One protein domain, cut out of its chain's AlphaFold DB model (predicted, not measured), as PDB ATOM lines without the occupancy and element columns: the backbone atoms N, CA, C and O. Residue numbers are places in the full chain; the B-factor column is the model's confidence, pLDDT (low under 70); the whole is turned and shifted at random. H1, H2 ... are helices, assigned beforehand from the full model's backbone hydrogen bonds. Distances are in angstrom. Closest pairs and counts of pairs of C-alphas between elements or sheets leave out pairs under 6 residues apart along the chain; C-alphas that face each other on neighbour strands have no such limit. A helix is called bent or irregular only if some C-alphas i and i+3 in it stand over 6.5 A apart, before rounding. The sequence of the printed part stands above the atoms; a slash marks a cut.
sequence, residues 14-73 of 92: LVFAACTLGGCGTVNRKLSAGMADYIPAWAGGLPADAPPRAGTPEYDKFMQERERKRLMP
ATOM      1  N   LEU A  14      38.077 -19.742 -74.114       92.81
ATOM      2  CA  LEU A  14      38.323 -21.180 -74.002       92.81
ATOM      3  C   LEU A  14      39.556 -21.484 -73.138       92.81
ATOM      4  O   LEU A  14      39.507 -22.381 -72.297       92.81
ATOM      5  N   VAL A  15      40.629 -20.699 -73.277       93.56
ATOM      6  CA  VAL A  15      41.828 -20.810 -72.428       93.56
ATOM      7  C   VAL A  15      41.504 -20.478 -70.971       93.56
ATOM      8  O   VAL A  15      41.879 -21.234 -70.078       93.56
ATOM      9  N   PHE A  16      40.760 -19.399 -70.713       91.19
ATOM     10  CA  PHE A  16      40.340 -19.050 -69.352       91.19
ATOM     11  C   PHE A  16      39.449 -20.129 -68.725       91.19
ATOM     12  O   PHE A  16      39.647 -20.495 -67.564       91.19
ATOM     13  N   ALA A  17      38.507 -20.686 -69.489       89.44
ATOM     14  CA  ALA A  17      37.689 -21.804 -69.033       89.44
ATOM     15  C   ALA A  17      38.563 -23.028 -68.697       89.44
ATOM     16  O   ALA A  17      38.466 -23.576 -67.602       89.44
ATOM     17  N   ALA A  18      39.489 -23.412 -69.576       87.75
ATOM     18  CA  ALA A  18      40.380 -24.546 -69.332       87.75
ATOM     19  C   ALA A  18      41.263 -24.352 -68.082       87.75
ATOM     20  O   ALA A  18      41.382 -25.267 -67.265       87.75
ATOM     21  N   CYS A  19      41.839 -23.161 -67.890       86.69
ATOM     22  CA  CYS A  19      42.662 -22.853 -66.717       86.69
ATOM     23  C   CYS A  19      41.859 -22.853 -65.413       86.69
ATOM     24  O   CYS A  19      42.351 -23.350 -64.401       86.69
ATOM     25  N   THR A  20      40.634 -22.326 -65.418       85.56
ATOM     26  CA  THR A  20      39.781 -22.299 -64.219       85.56
ATOM     27  C   THR A  20      39.308 -23.700 -63.836       85.56
ATOM     28  O   THR A  20      39.489 -24.103 -62.690       85.56
ATOM     29  N   LEU A  21      38.813 -24.493 -64.791       83.12
ATOM     30  CA  LEU A  21      38.413 -25.885 -64.556       83.12
ATOM     31  C   LEU A  21      39.599 -26.767 -64.117       83.12
ATOM     32  O   LEU A  21      39.486 -27.516 -63.142       83.12
ATOM     33  N   GLY A  22      40.753 -26.648 -64.782       80.25
ATOM     34  CA  GLY A  22      41.972 -27.377 -64.414       80.25
ATOM     35  C   GLY A  22      42.538 -26.956 -63.052       80.25
ATOM     36  O   GLY A  22      42.933 -27.803 -62.243       80.25
ATOM     37  N   GLY A  23      42.523 -25.654 -62.756       78.94
ATOM     38  CA  GLY A  23      42.908 -25.100 -61.458       78.94
ATOM     39  C   GLY A  23      42.015 -25.606 -60.324       78.94
ATOM     40  O   GLY A  23      42.518 -26.119 -59.325       78.94
ATOM     41  N   CYS A  24      40.692 -25.563 -60.494       79.00
ATOM     42  CA  CYS A  24      39.753 -26.068 -59.494       79.00
ATOM     43  C   CYS A  24      39.938 -27.569 -59.234       79.00
ATOM     44  O   CYS A  24      39.982 -27.981 -58.077       79.00
ATOM     45  N   GLY A  25      40.110 -28.389 -60.275       75.50
ATOM     46  CA  GLY A  25      40.316 -29.831 -60.103       75.50
ATOM     47  C   GLY A  25      41.604 -30.174 -59.340       75.50
ATOM     48  O   GLY A  25      41.601 -31.033 -58.456       75.50
ATOM     49  N   THR A  26      42.704 -29.481 -59.642       77.25
ATOM     50  CA  THR A  26      44.008 -29.720 -58.996       77.25
ATOM     51  C   THR A  26      44.040 -29.251 -57.543       77.25
ATOM     52  O   THR A  26      44.490 -29.999 -56.669       77.25
ATOM     53  N   VAL A  27      43.506 -28.060 -57.265       75.31
ATOM     54  CA  VAL A  27      43.397 -27.514 -55.905       75.31
ATOM     55  C   VAL A  27      42.477 -28.382 -55.051       75.31
ATOM     56  O   VAL A  27      42.859 -28.771 -53.946       75.31
ATOM     57  N   ASN A  28      41.316 -28.774 -55.582       77.81
ATOM     58  CA  ASN A  28      40.373 -29.609 -54.847       77.81
ATOM     59  C   ASN A  28      40.984 -30.973 -54.497       77.81
ATOM     60  O   ASN A  28      40.797 -31.465 -53.388       77.81
ATOM     61  N   ARG A  29      41.793 -31.555 -55.394       72.75
ATOM     62  CA  ARG A  29      42.494 -32.818 -55.128       72.75
ATOM     63  C   ARG A  29      43.562 -32.691 -54.042       72.75
ATOM     64  O   ARG A  29      43.702 -33.609 -53.239       72.75
ATOM     65  N   LYS A  30      44.316 -31.588 -54.007       75.12
ATOM     66  CA  LYS A  30      45.362 -31.370 -52.993       75.12
ATOM     67  C   LYS A  30      44.787 -31.037 -51.616       75.12
ATOM     68  O   LYS A  30      45.291 -31.561 -50.633       75.12
ATOM     69  N   LEU A  31      43.724 -30.237 -51.549       73.00
ATOM     70  CA  LEU A  31      43.071 -29.882 -50.283       73.00
ATOM     71  C   LEU A  31      42.223 -31.034 -49.719       73.00
ATOM     72  O   LEU A  31      42.297 -31.343 -48.531       73.00
ATOM     73  N   SER A  32      41.466 -31.737 -50.566       72.44
ATOM     74  CA  SER A  32      40.605 -32.844 -50.114       72.44
ATOM     75  C   SER A  32      41.398 -34.070 -49.652       72.44
ATOM     76  O   SER A  32      40.904 -34.868 -48.859       72.44
ATOM     77  N   ALA A  33      42.654 -34.207 -50.091       70.44
ATOM     78  CA  ALA A  33      43.553 -35.280 -49.677       70.44
ATOM     79  C   ALA A  33      44.028 -35.189 -48.209       70.44
ATOM     80  O   ALA A  33      44.915 -35.944 -47.833       70.44
ATOM     81  N   GLY A  34      43.446 -34.316 -47.385       71.44
ATOM     82  CA  GLY A  34      43.674 -34.253 -45.935       71.44
ATOM     83  C   GLY A  34      42.469 -33.740 -45.142       71.44
ATOM     84  O   GLY A  34      42.364 -33.991 -43.952       71.44
ATOM     85  N   MET A  35      41.524 -33.052 -45.791       76.88
ATOM     86  CA  MET A  35      40.430 -32.364 -45.094       76.88
ATOM     87  C   MET A  35      39.526 -33.293 -44.268       76.88
ATOM     88  O   MET A  35      39.096 -32.921 -43.181       76.88
ATOM     89  N   ALA A  36      39.278 -34.516 -44.745       74.25
ATOM     90  CA  ALA A  36      38.441 -35.493 -44.041       74.25
ATOM     91  C   ALA A  36      39.025 -35.947 -42.689       74.25
ATOM     92  O   ALA A  36      38.268 -36.427 -41.850       74.25
ATOM     93  N   ASP A  37      40.331 -35.768 -42.464       76.38
ATOM     94  CA  ASP A  37      41.004 -36.141 -41.212       76.38
ATOM     95  C   ASP A  37      40.827 -35.074 -40.113       76.38
ATOM     96  O   ASP A  37      41.053 -35.345 -38.937       76.38
ATOM     97  N   TYR A  38      40.414 -33.856 -40.491       78.56
ATOM     98  CA  TYR A  38      40.183 -32.733 -39.570       78.56
ATOM     99  C   TYR A  38      38.704 -32.513 -39.244       78.56
ATOM    100  O   TYR A  38      38.371 -31.806 -38.293       78.56
ATOM    101  N   ILE A  39      37.807 -33.089 -40.044       81.62
ATOM    102  CA  ILE A  39      36.366 -33.040 -39.806       81.62
ATOM    103  C   ILE A  39      36.031 -34.158 -38.809       81.62
ATOM    104  O   ILE A  39      36.539 -35.269 -38.946       81.62
ATOM    105  N   PRO A  40      35.192 -33.918 -37.791       81.62
ATOM    106  CA  PRO A  40      34.784 -34.982 -36.886       81.62
ATOM    107  C   PRO A  40      33.876 -35.993 -37.602       81.62
ATOM    108  O   PRO A  40      33.104 -35.633 -38.489       81.62
ATOM    109  N   ALA A  41      33.908 -37.259 -37.176       83.31
ATOM    110  CA  ALA A  41      33.148 -38.339 -37.816       83.31
ATOM    111  C   ALA A  41      31.632 -38.058 -37.921       83.31
ATOM    112  O   ALA A  41      31.004 -38.414 -38.914       83.31
ATOM    113  N   TRP A  42      31.043 -37.351 -36.946       79.56
ATOM    114  CA  TRP A  42      29.620 -36.971 -36.975       79.56
ATOM    115  C   TRP A  42      29.277 -35.930 -38.054       79.56
ATOM    116  O   TRP A  42      28.117 -35.808 -38.434       79.56
ATOM    117  N   ALA A  43      30.270 -35.195 -38.560       84.06
ATOM    118  CA  ALA A  43      30.119 -34.173 -39.595       84.06
ATOM    119  C   ALA A  43      30.629 -34.644 -40.973       84.06
ATOM    120  O   ALA A  43      30.889 -33.820 -41.847       84.06
ATOM    121  N   GLY A  44      30.792 -35.959 -41.167       78.44
ATOM    122  CA  GLY A  44      31.273 -36.545 -42.425       78.44
ATOM    123  C   GLY A  44      32.795 -36.686 -42.523       78.44
ATOM    124  O   GLY A  44      33.324 -36.876 -43.618       78.44
ATOM    125  N   GLY A  45      33.503 -36.577 -41.396       82.69
ATOM    126  CA  GLY A  45      34.923 -36.896 -41.298       82.69
ATOM    127  C   GLY A  45      35.222 -38.392 -41.304       82.69
ATOM    128  O   GLY A  45      34.324 -39.228 -41.176       82.69
ATOM    129  N   LEU A  46      36.502 -38.737 -41.436       79.75
ATOM    130  CA  LEU A  46      36.947 -40.128 -41.422       79.75
ATOM    131  C   LEU A  46      36.704 -40.759 -40.031       79.75
ATOM    132  O   LEU A  46      36.995 -40.126 -39.012       79.75
ATOM    133  N   PRO A  47      36.166 -41.991 -39.945       74.44
ATOM    134  CA  PRO A  47      36.044 -42.696 -38.673       74.44
ATOM    135  C   PRO A  47      37.427 -43.047 -38.108       74.44
ATOM    136  O   PRO A  47      38.389 -43.203 -38.856       74.44
ATOM    137  N   ALA A  48      37.516 -43.227 -36.787       71.06
ATOM    138  CA  ALA A  48      38.778 -43.529 -36.102       71.06
ATOM    139  C   ALA A  48      39.457 -44.828 -36.590       71.06
ATOM    140  O   ALA A  48      40.677 -44.938 -36.527       71.06
ATOM    141  N   ASP A  49      38.677 -45.771 -37.126       68.88
ATOM    142  CA  ASP A  49      39.159 -47.054 -37.662       68.88
ATOM    143  C   ASP A  49      39.519 -46.997 -39.159       68.88
ATOM    144  O   ASP A  49      39.684 -48.031 -39.816       68.88
ATOM    145  N   ALA A  50      39.579 -45.804 -39.751       78.00
ATOM    146  CA  ALA A  50      39.907 -45.670 -41.159       78.00
ATOM    147  C   ALA A  50      41.369 -46.071 -41.438       78.00
ATOM    148  O   ALA A  50      42.268 -45.732 -40.665       78.00
ATOM    149  N   PRO A  51      41.638 -46.768 -42.560       76.12
ATOM    150  CA  PRO A  51      42.997 -47.078 -42.977       76.12
ATOM    151  C   PRO A  51      43.861 -45.813 -43.080       76.12
ATOM    152  O   PRO A  51      43.363 -44.786 -43.555       76.12
ATOM    153  N   PRO A  52      45.159 -45.886 -42.729       80.56
ATOM    154  CA  PRO A  52      46.091 -44.785 -42.953       80.56
ATOM    155  C   PRO A  52      46.097 -44.327 -44.422       80.56
ATOM    156  O   PRO A  52      45.744 -45.087 -45.328       80.56
ATOM    157  N   ARG A  53      46.505 -43.084 -44.698       77.94
ATOM    158  CA  ARG A  53      46.565 -42.577 -46.080       77.94
ATOM    159  C   ARG A  53      47.740 -43.159 -46.852       77.94
ATOM    160  O   ARG A  53      48.863 -43.191 -46.365       77.94
ATOM    161  N   ALA A  54      47.501 -43.481 -48.121       73.94
ATOM    162  CA  ALA A  54      48.562 -43.851 -49.050       73.94
ATOM    163  C   ALA A  54      49.655 -42.765 -49.110       73.94
ATOM    164  O   ALA A  54      49.362 -41.598 -49.386       73.94
ATOM    165  N   GLY A  55      50.905 -43.161 -48.862       72.62
ATOM    166  CA  GLY A  55      52.070 -42.271 -48.833       72.62
ATOM    167  C   GLY A  55      52.548 -41.868 -47.433       72.62
ATOM    168  O   GLY A  55      53.559 -41.175 -47.343       72.62
ATOM    169  N   THR A  56      51.873 -42.298 -46.360       77.00
ATOM    170  CA  THR A  56      52.420 -42.210 -44.996       77.00
ATOM    171  C   THR A  56      53.148 -43.514 -44.625       77.00
ATOM    172  O   THR A  56      52.757 -44.584 -45.095       77.00
ATOM    173  N   PRO A  57      54.206 -43.480 -43.795       77.94
ATOM    174  CA  PRO A  57      54.938 -44.693 -43.406       77.94
ATOM    175  C   PRO A  57      54.074 -45.699 -42.622       77.94
ATOM    176  O   PRO A  57      54.376 -46.893 -42.580       77.94
ATOM    177  N   GLU A  58      52.983 -45.244 -42.007       80.50
ATOM    178  CA  GLU A  58      51.989 -46.089 -41.341       80.50
ATOM    179  C   GLU A  58      51.159 -46.900 -42.346       80.50
ATOM    180  O   GLU A  58      50.748 -48.016 -42.032       80.50
ATOM    181  N   TYR A  59      50.951 -46.384 -43.562       82.56
ATOM    182  CA  TYR A  59      50.223 -47.089 -44.616       82.56
ATOM    183  C   TYR A  59      50.952 -48.340 -45.086       82.56
ATOM    184  O   TYR A  59      50.331 -49.390 -45.236       82.56
ATOM    185  N   ASP A  60      52.269 -48.258 -45.264       83.19
ATOM    186  CA  ASP A  60      53.057 -49.402 -45.720       83.19
ATOM    187  C   ASP A  60      53.036 -50.531 -44.684       83.19
ATOM    188  O   ASP A  60      52.846 -51.698 -45.032       83.19
ATOM    189  N   LYS A  61      53.129 -50.183 -43.395       84.25
ATOM    190  CA  LYS A  61      52.978 -51.142 -42.290       84.25
ATOM    191  C   LYS A  61      51.581 -51.751 -42.269       84.25
ATOM    192  O   LYS A  61      51.448 -52.969 -42.191       84.25
ATOM    193  N   PHE A  62      50.547 -50.924 -42.407       83.94
ATOM    194  CA  PHE A  62      49.163 -51.384 -42.480       83.94
ATOM    195  C   PHE A  62      48.940 -52.360 -43.648       83.94
ATOM    196  O   PHE A  62      48.272 -53.385 -43.492       83.94
ATOM    197  N   MET A  63      49.535 -52.092 -44.812       85.19
ATOM    198  CA  MET A  63      49.446 -52.966 -45.983       85.19
ATOM    199  C   MET A  63      50.177 -54.295 -45.768       85.19
ATOM    200  O   MET A  63      49.599 -55.346 -46.046       85.19
ATOM    201  N   GLN A  64      51.381 -54.275 -45.189       84.38
ATOM    202  CA  GLN A  64      52.118 -55.494 -44.827       84.38
ATOM    203  C   GLN A  64      51.352 -56.349 -43.809       84.38
ATOM    204  O   GLN A  64      51.269 -57.572 -43.941       84.38
ATOM    205  N   GLU A  65      50.731 -55.725 -42.805       83.75
ATOM    206  CA  GLU A  65      49.891 -56.430 -41.836       83.75
ATOM    207  C   GLU A  65      48.650 -57.042 -42.486       83.75
ATOM    208  O   GLU A  65      48.289 -58.178 -42.176       83.75
ATOM    209  N   ARG A  66      48.014 -56.335 -43.425       81.88
ATOM    210  CA  ARG A  66      46.877 -56.859 -44.196       81.88
ATOM    211  C   ARG A  66      47.276 -58.047 -45.057       81.88
ATOM    212  O   ARG A  66      46.529 -59.020 -45.118       81.88
ATOM    213  N   GLU A  67      48.434 -57.993 -45.704       84.00
ATOM    214  CA  GLU A  67      48.974 -59.115 -46.473       84.00
ATOM    215  C   GLU A  67      49.274 -60.318 -45.579       84.00
ATOM    216  O   GLU A  67      48.855 -61.432 -45.896       84.00
ATOM    217  N   ARG A  68      49.862 -60.093 -44.399       83.00
ATOM    218  CA  ARG A  68      50.044 -61.145 -43.392       83.00
ATOM    219  C   ARG A  68      48.707 -61.755 -42.963       83.00
ATOM    220  O   ARG A  68      48.567 -62.975 -42.936       83.00
ATOM    221  N   LYS A  69      47.697 -60.922 -42.687       79.50
ATOM    222  CA  LYS A  69      46.347 -61.377 -42.312       79.50
ATOM    223  C   LYS A  69      45.643 -62.138 -43.440       79.50
ATOM    224  O   LYS A  69      44.850 -63.031 -43.149       79.50
ATOM    225  N   ARG A  70      45.927 -61.835 -44.715       77.69
ATOM    226  CA  ARG A  70      45.399 -62.589 -45.874       77.69
ATOM    227  C   ARG A  70      45.941 -64.016 -45.934       77.69
ATOM    228  O   ARG A  70      45.201 -64.904 -46.342       77.69
ATOM    229  N   LEU A  71      47.187 -64.215 -45.510       76.38
ATOM    230  CA  LEU A  71      47.857 -65.517 -45.463       76.38
ATOM    231  C   LEU A  71      47.471 -66.343 -44.223       76.38
ATOM    232  O   LEU A  71      47.645 -67.558 -44.231       76.38
ATOM    233  N   MET A  72      46.933 -65.706 -43.176       73.56
ATOM    234  CA  MET A  72      46.432 -66.408 -41.992       73.56
ATOM    235  C   MET A  72      45.171 -67.231 -42.320       73.56
ATOM    236  O   MET A  72      44.259 -66.704 -42.975       73.56
ATOM    237  N   PRO A  73      45.086 -68.493 -41.852       73.62
ATOM    238  CA  PRO A  73      43.902 -69.334 -41.996       73.62
ATOM    239  C   PRO A  73      42.641 -68.655 -41.449       73.62
ATOM    240  O   PRO A  73      42.680 -67.970 -40.430       73.62
TER     241      PRO A  73
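What this domain is: This is residues 14 to 73 of the 92 residues of an uncharacterized protein of Bradyrhizobium sp. UFLA 03-321 (UniProt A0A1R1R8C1). Two helices, H1 and H2, lie at the two ends of an extended rod and are joined by a long winding stretch, residues 36 to 56, that loops out to one side between them. The helices do not pack on each other; residues 14 to 32 of H1 stick out at one end, and residues 64 to 73, with most of H2, at the other. The printed part has 60 residues with two named helices, H1 then H2, and no named strand; its class is all helix. It is extended, with a radius of gyration of the C-alphas of 17.3 A and spans of 58 by 27 by 19 A.

How they stand to each other: H1, residues 14 to 35, stands free over residues 14 to 32. A long link of 21 residues, 36 to 56, follows it; its C-alphas lie 5 to 18 A from the mean of all C-alphas. H2, residues 57 to 71, is apart from H1. Residues 64 to 73 stand free, of which 64 to 71 belong to H2. Of the O i to N i+4 pairs, 17 of 18 in H1 and 10 of 11 in H2 are within hydrogen-bond range.

Where its parts are: H1 begins at C-alpha 14, (38.323, -21.180, -74.002), and ends at C-alpha 35, (40.430, -32.364, -45.094), a length of 31.1 A. It is neither bent nor irregular, but only just: C-alphas 31 and 34 are 6.2 A apart. H2 measures 22.1 A from C-alpha 57 to C-alpha 71, at (47.857, -65.517, -45.463).

The domain as a whole: The two C-alphas farthest apart, those of Leu 14 and Pro 73, are 58.1 A apart. Without the stretches that stand free, the body has 31 residues and spans 28 by 17 by 8 A. The printed part has no cut. Its mean pLDDT is 79.5, and residue 49 is under 70.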